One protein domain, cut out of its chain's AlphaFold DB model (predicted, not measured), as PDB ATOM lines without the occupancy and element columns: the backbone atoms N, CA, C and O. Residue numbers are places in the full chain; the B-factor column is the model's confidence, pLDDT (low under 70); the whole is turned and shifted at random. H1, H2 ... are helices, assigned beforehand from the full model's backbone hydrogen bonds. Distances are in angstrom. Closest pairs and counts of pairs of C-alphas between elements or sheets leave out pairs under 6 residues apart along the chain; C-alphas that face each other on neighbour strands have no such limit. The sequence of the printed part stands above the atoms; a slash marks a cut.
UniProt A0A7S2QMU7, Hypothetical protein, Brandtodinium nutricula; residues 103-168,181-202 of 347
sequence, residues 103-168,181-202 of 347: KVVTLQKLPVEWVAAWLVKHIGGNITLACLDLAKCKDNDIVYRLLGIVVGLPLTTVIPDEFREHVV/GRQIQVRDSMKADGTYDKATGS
ATOM      1  N   LYS A 103     -23.416  24.818  49.134       75.31
ATOM      2  CA  LYS A 103     -24.030  25.647  50.178       75.31
ATOM      3  C   LYS A 103     -22.979  26.482  50.893       75.31
ATOM      4  O   LYS A 103     -22.114  25.952  51.591       75.31
ATOM      5  N   VAL A 104     -23.073  27.799  50.754       72.50
ATOM      6  CA  VAL A 104     -22.099  28.742  51.310       72.50
ATOM      7  C   VAL A 104     -22.332  28.937  52.803       72.50
ATOM      8  O   VAL A 104     -23.401  29.369  53.218       72.50
ATOM      9  N   VAL A 105     -21.322  28.652  53.626       74.19
ATOM     10  CA  VAL A 105     -21.415  28.838  55.088       74.19
ATOM     11  C   VAL A 105     -20.859  30.198  55.527       74.19
ATOM     12  O   VAL A 105     -21.444  30.830  56.400       74.19
ATOM     13  N   THR A 106     -19.765  30.667  54.920       83.75
ATOM     14  CA  THR A 106     -19.143  31.992  55.140       83.75
ATOM     15  C   THR A 106     -18.503  32.497  53.842       83.75
ATOM     16  O   THR A 106     -18.261  31.702  52.934       83.75
ATOM     17  N   LEU A 107     -18.169  33.793  53.747       81.25
ATOM     18  CA  LEU A 107     -17.545  34.369  52.541       81.25
ATOM     19  C   LEU A 107     -16.204  33.693  52.186       81.25
ATOM     20  O   LEU A 107     -15.936  33.459  51.013       81.25
ATOM     21  N   GLN A 108     -15.392  33.313  53.180       84.19
ATOM     22  CA  GLN A 108     -14.121  32.586  52.966       84.19
ATOM     23  C   GLN A 108     -14.287  31.132  52.485       84.19
ATOM     24  O   GLN A 108     -13.290  30.457  52.245       84.19
ATOM     25  N   LYS A 109     -15.522  30.620  52.395       86.62
ATOM     26  CA  LYS A 109     -15.836  29.258  51.927       86.62
ATOM     27  C   LYS A 109     -16.462  29.230  50.526       86.62
ATOM     28  O   LYS A 109     -16.904  28.174  50.083       86.62
ATOM     29  N   LEU A 110     -16.516  30.373  49.845       87.25
ATOM     30  CA  LEU A 110     -16.807  30.448  48.413       87.25
ATOM     31  C   LEU A 110     -15.598  29.936  47.608       87.25
ATOM     32  O   LEU A 110     -14.473  30.186  48.037       87.25
ATOM     33  N   PRO A 111     -15.775  29.295  46.440       88.25
ATOM     34  CA  PRO A 111     -14.661  29.036  45.527       88.25
ATOM     35  C   PRO A 111     -14.006  30.358  45.094       88.25
ATOM     36  O   PRO A 111     -14.706  31.303  44.723       88.25
ATOM     37  N   VAL A 112     -12.674  30.457  45.125       88.31
ATOM     38  CA  VAL A 112     -11.987  31.733  44.832       88.31
ATOM     39  C   VAL A 112     -12.115  32.116  43.355       88.31
ATOM     40  O   VAL A 112     -12.233  33.293  43.027       88.31
ATOM     41  N   GLU A 113     -12.197  31.118  42.479       87.31
ATOM     42  CA  GLU A 113     -12.470  31.230  41.047       87.31
ATOM     43  C   GLU A 113     -13.867  31.828  40.801       87.31
ATOM     44  O   GLU A 113     -14.034  32.700  39.947       87.31
ATOM     45  N   TRP A 114     -14.857  31.431  41.614       88.06
ATOM     46  CA  TRP A 114     -16.203  32.003  41.574       88.06
ATOM     47  C   TRP A 114     -16.213  33.465  42.005       88.06
ATOM     48  O   TRP A 114     -16.779  34.310  41.315       88.06
ATOM     49  N   VAL A 115     -15.560  33.779  43.129       90.56
ATOM     50  CA  VAL A 115     -15.474  35.162  43.616       90.56
ATOM     51  C   VAL A 115     -14.744  36.039  42.599       90.56
ATOM     52  O   VAL A 115     -15.190  37.153  42.336       90.56
ATOM     53  N   ALA A 116     -13.678  35.541  41.965       90.25
ATOM     54  CA  ALA A 116     -12.983  36.256  40.902       90.25
ATOM     55  C   ALA A 116     -13.903  36.538  39.700       90.25
ATOM     56  O   ALA A 116     -14.027  37.692  39.292       90.25
ATOM     57  N   ALA A 117     -14.617  35.529  39.187       88.00
ATOM     58  CA  ALA A 117     -15.584  35.709  38.101       88.00
ATOM     59  C   ALA A 117     -16.720  36.686  38.473       88.00
ATOM     60  O   ALA A 117     -17.084  37.549  37.671       88.00
ATOM     61  N   TRP A 118     -17.235  36.607  39.704       90.44
ATOM     62  CA  TRP A 118     -18.271  37.503  40.223       90.44
ATOM     63  C   TRP A 118     -17.788  38.959  40.301       90.44
ATOM     64  O   TRP A 118     -18.485  39.863  39.837       90.44
ATOM     65  N   LEU A 119     -16.577  39.197  40.825       90.94
ATOM     66  CA  LEU A 119     -15.966  40.531  40.891       90.94
ATOM     67  C   LEU A 119     -15.748  41.114  39.487       90.94
ATOM     68  O   LEU A 119     -16.083  42.275  39.251       90.94
ATOM     69  N   VAL A 120     -15.245  40.312  38.541       89.75
ATOM     70  CA  VAL A 120     -15.058  40.736  37.143       89.75
ATOM     71  C   VAL A 120     -16.401  41.095  36.494       89.75
ATOM     72  O   VAL A 120     -16.502  42.173  35.910       89.75
ATOM     73  N   LYS A 121     -17.452  40.273  36.652       85.94
ATOM     74  CA  LYS A 121     -18.798  40.561  36.110       85.94
ATOM     75  C   LYS A 121     -19.405  41.839  36.702       85.94
ATOM     76  O   LYS A 121     -19.970  42.646  35.971       85.94
ATOM     77  N   HIS A 122     -19.339  42.013  38.023       85.69
ATOM     78  CA  HIS A 122     -20.129  43.032  38.724       85.69
ATOM     79  C   HIS A 122     -19.392  44.349  39.018       85.69
ATOM     80  O   HIS A 122     -20.039  45.333  39.385       85.69
ATOM     81  N   ILE A 123     -18.068  44.396  38.830       86.75
ATOM     82  CA  ILE A 123     -17.241  45.601  39.017       86.75
ATOM     83  C   ILE A 123     -16.538  46.006  37.712       86.75
ATOM     84  O   ILE A 123     -16.522  47.192  37.368       86.75
ATOM     85  N   GLY A 124     -15.987  45.028  36.984       82.00
ATOM     86  CA  GLY A 124     -15.333  45.211  35.686       82.00
ATOM     87  C   GLY A 124     -14.137  46.169  35.693       82.00
ATOM     88  O   GLY A 124     -13.457  46.359  36.704       82.00
ATOM     89  N   GLY A 125     -13.874  46.789  34.539       83.81
ATOM     90  CA  GLY A 125     -12.779  47.748  34.348       83.81
ATOM     91  C   GLY A 125     -11.409  47.139  34.649       83.81
ATOM     92  O   GLY A 125     -11.029  46.137  34.050       83.81
ATOM     93  N   ASN A 126     -10.671  47.736  35.590       83.62
ATOM     94  CA  ASN A 126      -9.338  47.270  35.988       83.62
ATOM     95  C   ASN A 126      -9.347  45.895  36.685       83.62
ATOM     96  O   ASN A 126      -8.289  45.278  36.829       83.62
ATOM     97  N   ILE A 127     -10.510  45.414  37.141       88.38
ATOM     98  CA  ILE A 127     -10.653  44.082  37.734       88.38
ATOM     99  C   ILE A 127     -10.920  43.077  36.612       88.38
ATOM    100  O   ILE A 127     -12.043  42.924  36.135       88.38
ATOM    101  N   THR A 128      -9.857  42.385  36.207       88.88
ATOM    102  CA  THR A 128      -9.861  41.262  35.258       88.88
ATOM    103  C   THR A 128      -9.325  40.001  35.944       88.88
ATOM    104  O   THR A 128      -8.678  40.101  36.986       88.88
ATOM    105  N   LEU A 129      -9.550  38.811  35.371       88.25
ATOM    106  CA  LEU A 129      -9.050  37.556  35.957       88.25
ATOM    107  C   LEU A 129      -7.520  37.576  36.122       88.25
ATOM    108  O   LEU A 129      -7.037  37.460  37.242       88.25
ATOM    109  N   ALA A 130      -6.772  37.893  35.059       86.94
ATOM    110  CA  ALA A 130      -5.308  37.995  35.115       86.94
ATOM    111  C   ALA A 130      -4.801  39.026  36.150       86.94
ATOM    112  O   ALA A 130      -3.775  38.816  36.792       86.94
ATOM    113  N   CYS A 131      -5.534  40.127  36.348       90.50
ATOM    114  CA  CYS A 131      -5.238  41.121  37.380       90.50
ATOM    115  C   CYS A 131      -5.430  40.547  38.798       90.50
ATOM    116  O   CYS A 131      -4.594  40.764  39.675       90.50
ATOM    117  N   LEU A 132      -6.493  39.761  39.015       90.62
ATOM    118  CA  LEU A 132      -6.753  39.064  40.278       90.62
ATOM    119  C   LEU A 132      -5.774  37.907  40.532       90.62
ATOM    120  O   LEU A 132      -5.376  37.714  41.678       90.62
ATOM    121  N   ASP A 133      -5.329  37.191  39.498       88.81
ATOM    122  CA  ASP A 133      -4.314  36.136  39.612       88.81
ATOM    123  C   ASP A 133      -2.951  36.714  40.030       88.81
ATOM    124  O   ASP A 133      -2.340  36.251  40.997       88.81
ATOM    125  N   LEU A 134      -2.511  37.805  39.384       90.00
ATOM    126  CA  LEU A 134      -1.311  38.550  39.790       90.00
ATOM    127  C   LEU A 134      -1.425  39.106  41.219       90.00
ATOM    128  O   LEU A 134      -0.428  39.162  41.944       90.00
ATOM    129  N   ALA A 135      -2.629  39.499  41.642       88.88
ATOM    130  CA  ALA A 135      -2.887  39.965  42.999       88.88
ATOM    131  C   ALA A 135      -2.834  38.823  44.028       88.88
ATOM    132  O   ALA A 135      -2.229  38.987  45.086       88.88
ATOM    133  N   LYS A 136      -3.408  37.656  43.710       89.06
ATOM    134  CA  LYS A 136      -3.393  36.436  44.540       89.06
ATOM    135  C   LYS A 136      -1.956  35.997  44.842       89.06
ATOM    136  O   LYS A 136      -1.641  35.712  45.991       89.06
ATOM    137  N   CYS A 137      -1.056  36.083  43.858       86.62
ATOM    138  CA  CYS A 137       0.383  35.843  44.033       86.62
ATOM    139  C   CYS A 137       1.089  36.820  45.001       86.62
ATOM    140  O   CYS A 137       2.164  36.500  45.506       86.62
ATOM    141  N   LYS A 138       0.516  38.005  45.261       86.75
ATOM    142  CA  LYS A 138       1.034  39.009  46.214       86.75
ATOM    143  C   LYS A 138       0.348  38.930  47.587       86.75
ATOM    144  O   LYS A 138       0.972  39.236  48.601       86.75
ATOM    145  N   ASP A 139      -0.930  38.558  47.620       87.19
ATOM    146  CA  ASP A 139      -1.779  38.476  48.812       87.19
ATOM    147  C   ASP A 139      -2.911  37.460  48.560       87.19
ATOM    148  O   ASP A 139      -3.940  37.808  47.987       87.19
ATOM    149  N   ASN A 140      -2.733  36.199  48.981       86.31
ATOM    150  CA  ASN A 140      -3.649  35.081  48.672       86.31
ATOM    151  C   ASN A 140      -5.135  35.367  48.979       86.31
ATOM    152  O   ASN A 140      -6.024  34.879  48.283       86.31
ATOM    153  N   ASP A 141      -5.407  36.169  50.012       90.25
ATOM    154  CA  ASP A 141      -6.758  36.518  50.461       90.25
ATOM    155  C   ASP A 141      -7.406  37.661  49.657       90.25
ATOM    156  O   ASP A 141      -8.578  37.973  49.889       90.25
ATOM    157  N   ILE A 142      -6.668  38.348  48.773       90.88
ATOM    158  CA  ILE A 142      -7.091  39.636  48.197       90.88
ATOM    159  C   ILE A 142      -8.451  39.552  47.507       90.88
ATOM    160  O   ILE A 142      -9.275  40.439  47.692       90.88
ATOM    161  N   VAL A 143      -8.739  38.450  46.809       92.44
ATOM    162  CA  VAL A 143     -10.024  38.196  46.140       92.44
ATOM    163  C   VAL A 143     -11.193  38.229  47.140       92.44
ATOM    164  O   VAL A 143     -12.190  38.916  46.912       92.44
ATOM    165  N   TYR A 144     -11.054  37.581  48.301       92.69
ATOM    166  CA  TYR A 144     -12.068  37.633  49.360       92.69
ATOM    167  C   TYR A 144     -12.134  39.008  50.032       92.69
ATOM    168  O   TYR A 144     -13.223  39.480  50.350       92.69
ATOM    169  N   ARG A 145     -10.990  39.678  50.229       90.94
ATOM    170  CA  ARG A 145     -10.931  41.028  50.821       90.94
ATOM    171  C   ARG A 145     -11.631  42.058  49.928       90.94
ATOM    172  O   ARG A 145     -12.416  42.851  50.438       90.94
ATOM    173  N   LEU A 146     -11.426  41.994  48.610       91.75
ATOM    174  CA  LEU A 146     -12.131  42.806  47.613       91.75
ATOM    175  C   LEU A 146     -13.646  42.585  47.692       91.75
ATOM    176  O   LEU A 146     -14.390  43.558  47.813       91.75
ATOM    177  N   LEU A 147     -14.103  41.325  47.716       91.31
ATOM    178  CA  LEU A 147     -15.516  40.996  47.929       91.31
ATOM    179  C   LEU A 147     -16.044  41.622  49.230       91.31
ATOM    180  O   LEU A 147     -17.050  42.330  49.196       91.31
ATOM    181  N   GLY A 148     -15.344  41.417  50.351       88.81
ATOM    182  CA  GLY A 148     -15.713  41.933  51.674       88.81
ATOM    183  C   GLY A 148     -15.876  43.455  51.722       88.81
ATOM    184  O   GLY A 148     -16.858  43.936  52.288       88.81
ATOM    185  N   ILE A 149     -14.994  44.215  51.057       87.62
ATOM    186  CA  ILE A 149     -15.126  45.679  50.922       87.62
ATOM    187  C   ILE A 149     -16.410  46.018  50.163       87.62
ATOM    188  O   ILE A 149     -17.223  46.809  50.649       87.62
ATOM    189  N   VAL A 150     -16.599  45.406  48.988       87.38
ATOM    190  CA  VAL A 150     -17.662  45.713  48.015       87.38
ATOM    191  C   VAL A 150     -19.054  45.413  48.568       87.38
ATOM    192  O   VAL A 150     -19.951  46.246  48.434       87.38
ATOM    193  N   VAL A 151     -19.235  44.266  49.232       86.50
ATOM    194  CA  VAL A 151     -20.505  43.900  49.890       86.50
ATOM    195  C   VAL A 151     -20.607  44.439  51.324       86.50
ATOM    196  O   VAL A 151     -21.675  44.376  51.937       86.50
ATOM    197  N   GLY A 152     -19.513  44.986  51.863       81.62
ATOM    198  CA  GLY A 152     -19.404  45.509  53.225       81.62
ATOM    199  C   GLY A 152     -19.786  44.474  54.275       81.62
ATOM    200  O   GLY A 152     -20.689  44.735  55.069       81.62
ATOM    201  N   LEU A 153     -19.184  43.285  54.222       81.56
ATOM    202  CA  LEU A 153     -19.405  42.206  55.189       81.56
ATOM    203  C   LEU A 153     -18.057  41.626  55.639       81.56
ATOM    204  O   LEU A 153     -17.205  41.365  54.783       81.56
ATOM    205  N   PRO A 154     -17.877  41.361  56.946       81.62
ATOM    206  CA  PRO A 154     -16.757  40.575  57.440       81.62
ATOM    207  C   PRO A 154     -16.633  39.231  56.725       81.62
ATOM    208  O   PRO A 154     -17.618  38.535  56.479       81.62
ATOM    209  N   LEU A 155     -15.399  38.810  56.446       84.06
ATOM    210  CA  LEU A 155     -15.143  37.551  55.732       84.06
ATOM    211  C   LEU A 155     -15.620  36.315  56.531       84.06
ATOM    212  O   LEU A 155     -15.917  35.260  55.965       84.06
ATOM    213  N   THR A 156     -15.743  36.479  57.849       81.75
ATOM    214  CA  THR A 156     -16.261  35.506  58.818       81.75
ATOM    215  C   THR A 156     -17.787  35.520  58.971       81.75
ATOM    216  O   THR A 156     -18.313  34.709  59.733       81.75
ATOM    217  N   THR A 157     -18.521  36.405  58.281       81.69
ATOM    218  CA  THR A 157     -19.991  36.446  58.347       81.69
ATOM    219  C   THR A 157     -20.586  35.111  57.906       81.69
ATOM    220  O   THR A 157     -20.356  34.653  56.787       81.69
ATOM    221  N   VAL A 158     -21.372  34.503  58.800       81.56
ATOM    222  CA  VAL A 158     -22.146  33.290  58.523       81.56
ATOM    223  C   VAL A 158     -23.348  33.645  57.655       81.56
ATOM    224  O   VAL A 158     -24.077  34.588  57.964       81.56
ATOM    225  N   ILE A 159     -23.555  32.888  56.581       78.19
ATOM    226  CA  ILE A 159     -24.707  33.057  55.693       78.19
ATOM    227  C   ILE A 159     -25.900  32.237  56.239       78.19
ATOM    228  O   ILE A 159     -25.722  31.043  56.532       78.19
ATOM    229  N   PRO A 160     -27.092  32.857  56.402       78.19
ATOM    230  CA  PRO A 160     -28.325  32.172  56.801       78.19
ATOM    231  C   PRO A 160     -28.650  30.968  55.913       78.19
ATOM    232  O   PRO A 160     -28.325  30.972  54.725       78.19
ATOM    233  N   ASP A 161     -29.289  29.948  56.483       76.62
ATOM    234  CA  ASP A 161     -29.637  28.691  55.806       76.62
ATOM    235  C   ASP A 161     -30.439  28.922  54.511       76.62
ATOM    236  O   ASP A 161     -30.168  28.287  53.493       76.62
ATOM    237  N   GLU A 162     -31.339  29.905  54.527       77.62
ATOM    238  CA  GLU A 162     -32.208  30.341  53.427       77.62
ATOM    239  C   GLU A 162     -31.453  31.053  52.291       77.62
ATOM    240  O   GLU A 162     -31.970  31.201  51.185       77.62
ATOM    241  N   PHE A 163     -30.230  31.514  52.563       80.12
ATOM    242  CA  PHE A 163     -29.376  32.243  51.627       80.12
ATOM    243  C   PHE A 163     -28.192  31.419  51.115       80.12
ATOM    244  O   PHE A 163     -27.439  31.934  50.297       80.12
ATOM    245  N   ARG A 164     -27.980  30.173  51.568       81.12
ATOM    246  CA  ARG A 164     -26.747  29.420  51.248       81.12
ATOM    247  C   ARG A 164     -26.604  28.988  49.793       81.12
ATOM    248  O   ARG A 164     -25.480  28.700  49.387       81.12
ATOM    249  N   GLU A 165     -27.695  28.908  49.037       82.38
ATOM    250  CA  GLU A 165     -27.648  28.547  47.618       82.38
ATOM    251  C   GLU A 165     -26.961  29.657  46.811       82.38
ATOM    252  O   GLU A 165     -27.284  30.838  46.962       82.38
ATOM    253  N   HIS A 166     -26.012  29.292  45.946       79.06
ATOM    254  CA  HIS A 166     -25.084  30.241  45.315       79.06
ATOM    255  C   HIS A 166     -25.768  31.394  44.553       79.06
ATOM    256  O   HIS A 166     -25.304  32.535  44.603       79.06
ATOM    257  N   VAL A 167     -26.904  31.123  43.899       80.25
ATOM    258  CA  VAL A 167     -27.714  32.126  43.186       80.25
ATOM    259  C   VAL A 167     -28.269  33.179  44.160       80.25
ATOM    260  O   VAL A 167     -28.204  34.382  43.899       80.25
ATOM    261  N   VAL A 168     -28.732  32.746  45.339       81.44
ATOM    262  CA  VAL A 168     -29.267  33.613  46.404       81.44
ATOM    263  C   VAL A 168     -28.155  34.455  47.030       81.44
ATOM    264  O   VAL A 168     -28.328  35.663  47.203       81.44
ATOM    265  N   GLY A 181     -22.428  51.311  47.077       72.56
ATOM    266  CA  GLY A 181     -21.828  52.098  45.992       72.56
ATOM    267  C   GLY A 181     -20.299  51.997  45.885       72.56
ATOM    268  O   GLY A 181     -19.674  52.850  45.258       72.56
ATOM    269  N   ARG A 182     -19.688  50.983  46.513       76.38
ATOM    270  CA  ARG A 182     -18.225  50.819  46.636       76.38
ATOM    271  C   ARG A 182     -17.522  50.334  45.366       76.38
ATOM    272  O   ARG A 182     -16.301  50.425  45.288       76.38
ATOM    273  N   GLN A 183     -18.254  49.848  44.364       78.56
ATOM    274  CA  GLN A 183     -17.663  49.200  43.189       78.56
ATOM    275  C   GLN A 183     -16.720  50.117  42.391       78.56
ATOM    276  O   GLN A 183     -15.659  49.664  41.981       78.56
ATOM    277  N   ILE A 184     -17.039  51.411  42.245       77.88
ATOM    278  CA  ILE A 184     -16.170  52.383  41.550       77.88
ATOM    279  C   ILE A 184     -14.833  52.540  42.287       77.88
ATOM    280  O   ILE A 184     -13.775  52.420  41.681       77.88
ATOM    281  N   GLN A 185     -14.879  52.729  43.608       81.38
ATOM    282  CA  GLN A 185     -13.685  52.875  44.438       81.38
ATOM    283  C   GLN A 185     -12.779  51.640  44.338       81.38
ATOM    284  O   GLN A 185     -11.579  51.761  44.101       81.38
ATOM    285  N   VAL A 186     -13.354  50.443  44.481       85.50
ATOM    286  CA  VAL A 186     -12.594  49.184  44.477       85.50
ATOM    287  C   VAL A 186     -12.028  48.864  43.089       85.50
ATOM    288  O   VAL A 186     -10.902  48.380  43.004       85.50
ATOM    289  N   ARG A 187     -12.754  49.208  42.015       86.06
ATOM    290  CA  ARG A 187     -12.276  49.154  40.626       86.06
ATOM    291  C   ARG A 187     -11.060  50.049  40.408       86.06
ATOM    292  O   ARG A 187     -10.025  49.578  39.951       86.06
ATOM    293  N   ASP A 188     -11.189  51.329  40.744       85.31
ATOM    294  CA  ASP A 188     -10.204  52.358  40.392       85.31
ATOM    295  C   ASP A 188      -8.927  52.256  41.249       85.31
ATOM    296  O   ASP A 188      -7.859  52.705  40.837       85.31
ATOM    297  N   SER A 189      -9.018  51.588  42.405       89.00
ATOM    298  CA  SER A 189      -7.883  51.282  43.293       89.00
ATOM    299  C   SER A 189      -7.113  50.012  42.899       89.00
ATOM    300  O   SER A 189      -6.028  49.756  43.432       89.00
ATOM    301  N   MET A 190      -7.650  49.205  41.977       91.31
ATOM    302  CA  MET A 190      -6.979  48.020  41.444       91.31
ATOM    303  C   MET A 190      -6.108  48.396  40.238       91.31
ATOM    304  O   MET A 190      -6.575  49.055  39.306       91.31
ATOM    305  N   LYS A 191      -4.842  47.965  40.236       89.81
ATOM    306  CA  LYS A 191      -3.876  48.213  39.153       89.81
ATOM    307  C   LYS A 191      -3.605  46.938  38.359       89.81
ATOM    308  O   LYS A 191      -3.561  45.849  38.922       89.81
ATOM    309  N   ALA A 192      -3.358  47.093  37.058       87.06
ATOM    310  CA  ALA A 192      -3.179  45.987  36.110       87.06
ATOM    311  C   ALA A 192      -1.987  45.050  36.413       87.06
ATOM    312  O   ALA A 192      -1.945  43.940  35.898       87.06
ATOM    313  N   ASP A 193      -1.040  45.462  37.262       88.25
ATOM    314  CA  ASP A 193       0.062  44.621  37.745       88.25
ATOM    315  C   ASP A 193      -0.345  43.703  38.920       88.25
ATOM    316  O   ASP A 193       0.511  43.068  39.539       88.25
ATOM    317  N   GLY A 194      -1.621  43.684  39.309       86.06
ATOM    318  CA  GLY A 194      -2.111  42.991  40.499       86.06
ATOM    319  C   GLY A 194      -1.861  43.743  41.813       86.06
ATOM    320  O   GLY A 194      -2.076  43.180  42.885       86.06
ATOM    321  N   THR A 195      -1.384  44.994  41.790       90.62
ATOM    322  CA  THR A 195      -1.259  45.800  43.017       90.62
ATOM    323  C   THR A 195      -2.579  46.492  43.348       90.62
ATOM    324  O   THR A 195      -3.158  47.191  42.520       90.62
ATOM    325  N   TYR A 196      -3.018  46.363  44.599       89.75
ATOM    326  CA  TYR A 196      -4.164  47.096  45.128       89.75
ATOM    327  C   TYR A 196      -3.716  48.283  45.987       89.75
ATOM    328  O   TYR A 196      -2.969  48.103  46.955       89.75
ATOM    329  N   ASP A 197      -4.182  49.490  45.664       88.19
ATOM    330  CA  ASP A 197      -3.937  50.671  46.488       88.19
ATOM    331  C   ASP A 197      -4.911  50.741  47.674       88.19
ATOM    332  O   ASP A 197      -6.107  50.997  47.543       88.19
ATOM    333  N   LYS A 198      -4.366  50.546  48.874       84.38
ATOM    334  CA  LYS A 198      -5.123  50.571  50.129       84.38
ATOM    335  C   LYS A 198      -5.502  51.990  50.559       84.38
ATOM    336  O   LYS A 198      -6.457  52.127  51.319       84.38
ATOM    337  N   ALA A 199      -4.798  53.032  50.113       76.56
ATOM    338  CA  ALA A 199      -5.096  54.411  50.506       76.56
ATOM    339  C   ALA A 199      -6.370  54.937  49.826       76.56
ATOM    340  O   ALA A 199      -7.181  55.610  50.463       76.56
ATOM    341  N   THR A 200      -6.561  54.581  48.554       74.56
ATOM    342  CA  THR A 200      -7.758  54.908  47.767       74.56
ATOM    343  C   THR A 200      -8.865  53.861  47.908       74.56
ATOM    344  O   THR A 200     -10.038  54.231  47.920       74.56
ATOM    345  N   GLY A 201      -8.521  52.579  48.077       78.19
ATOM    346  CA  GLY A 201      -9.479  51.469  48.024       78.19
ATOM    347  C   GLY A 201     -10.147  51.051  49.335       78.19
ATOM    348  O   GLY A 201     -11.208  50.425  49.304       78.19
ATOM    349  N   SER A 202      -9.566  51.392  50.489       82.94
ATOM    350  CA  SER A 202     -10.133  51.024  51.797       82.94
ATOM    351  C   SER A 202     -11.557  51.584  51.985       82.94
ATOM    352  O   SER A 202     -11.851  52.684  51.518       82.94
TER     353      SER A 202
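AT A GLANCE: This is residues 103 to 168 and 181 to 202 of the 347 residues of the protein "Hypothetical protein" of Brandtodinium nutricula (UniProt A0A7S2QMU7). A small cluster of crossed helices has the longest helix, H1, set crosswise to H3, with H3 nearest the middle. H2 touches both H1 and H3, H4 touches H3 and only just touches H1, there with Ile 123 of H1 alone, and H5 follows beyond H4; residues 152 to 168, with no named element, lead out to one end of the longest axis. The printed part has 88 residues with five named helices, H1 to H5 in chain order, and no named strand; its class is all helix, though under half of the residues, 40, are in named elements. It is compact, with a radius of gyration of the C-alphas of 12.7 A, and elongated, spanning 38 by 23 by 20 A.

IN THESE COORDINATES: Find C-alpha 112 at (-11.987, 31.733, 44.832); from there H1 runs 15.9 A through residues 112 to 123. H2 is residues 129 to 136, 10.3 A, and H3 residues 142 to 151, 14.2 A. Past the cut, look for H4 at residues 183 to 188, 8.6 A, and H5 at 198 to 201, 4.9 A, ending at C-alpha 201, (-9.479, 51.469, 48.024).

HOW THE PARTS SIT: Start at Ala 116 in H1: its C-alpha is 6.3 A from that of Val 143, the closest pair with H3, at a steep tilt of 45 degrees, the same way. H1 touches H2 with residues 116 to 120 alone, closest at the C-alphas of Ala 116 and Leu 129, 6.5 A. H2 and H3 touch, closest at the C-alphas of Lys 136 and Ile 142, 6.1 A, and are only just about perpendicular at 71 degrees. H4 touches H3, closest at the C-alphas of Val 150 and Gln 183, 6.0 A, at a steep tilt of 42 degrees, opposite ways. H4 touches H5, closest at the C-alphas of Val 186 and Gly 201, 5.2 A; H3 and H5 are apart. In H1, H2, H3 and H4 every O i to N i+4 pair is within hydrogen-bond range; H5 is too short for such a pair, and its 1 O i to N i+3 pair is not within range.

THE WHOLE: The C-alphas of Glu 162 and Asp 193 are the two farthest apart, 38.6 A. Residues 169 to 180 are not printed, and C-alphas 168 and 181 are 19.9 A apart across the cut. No link printed whole is long. No printed residue has a pLDDT under 70.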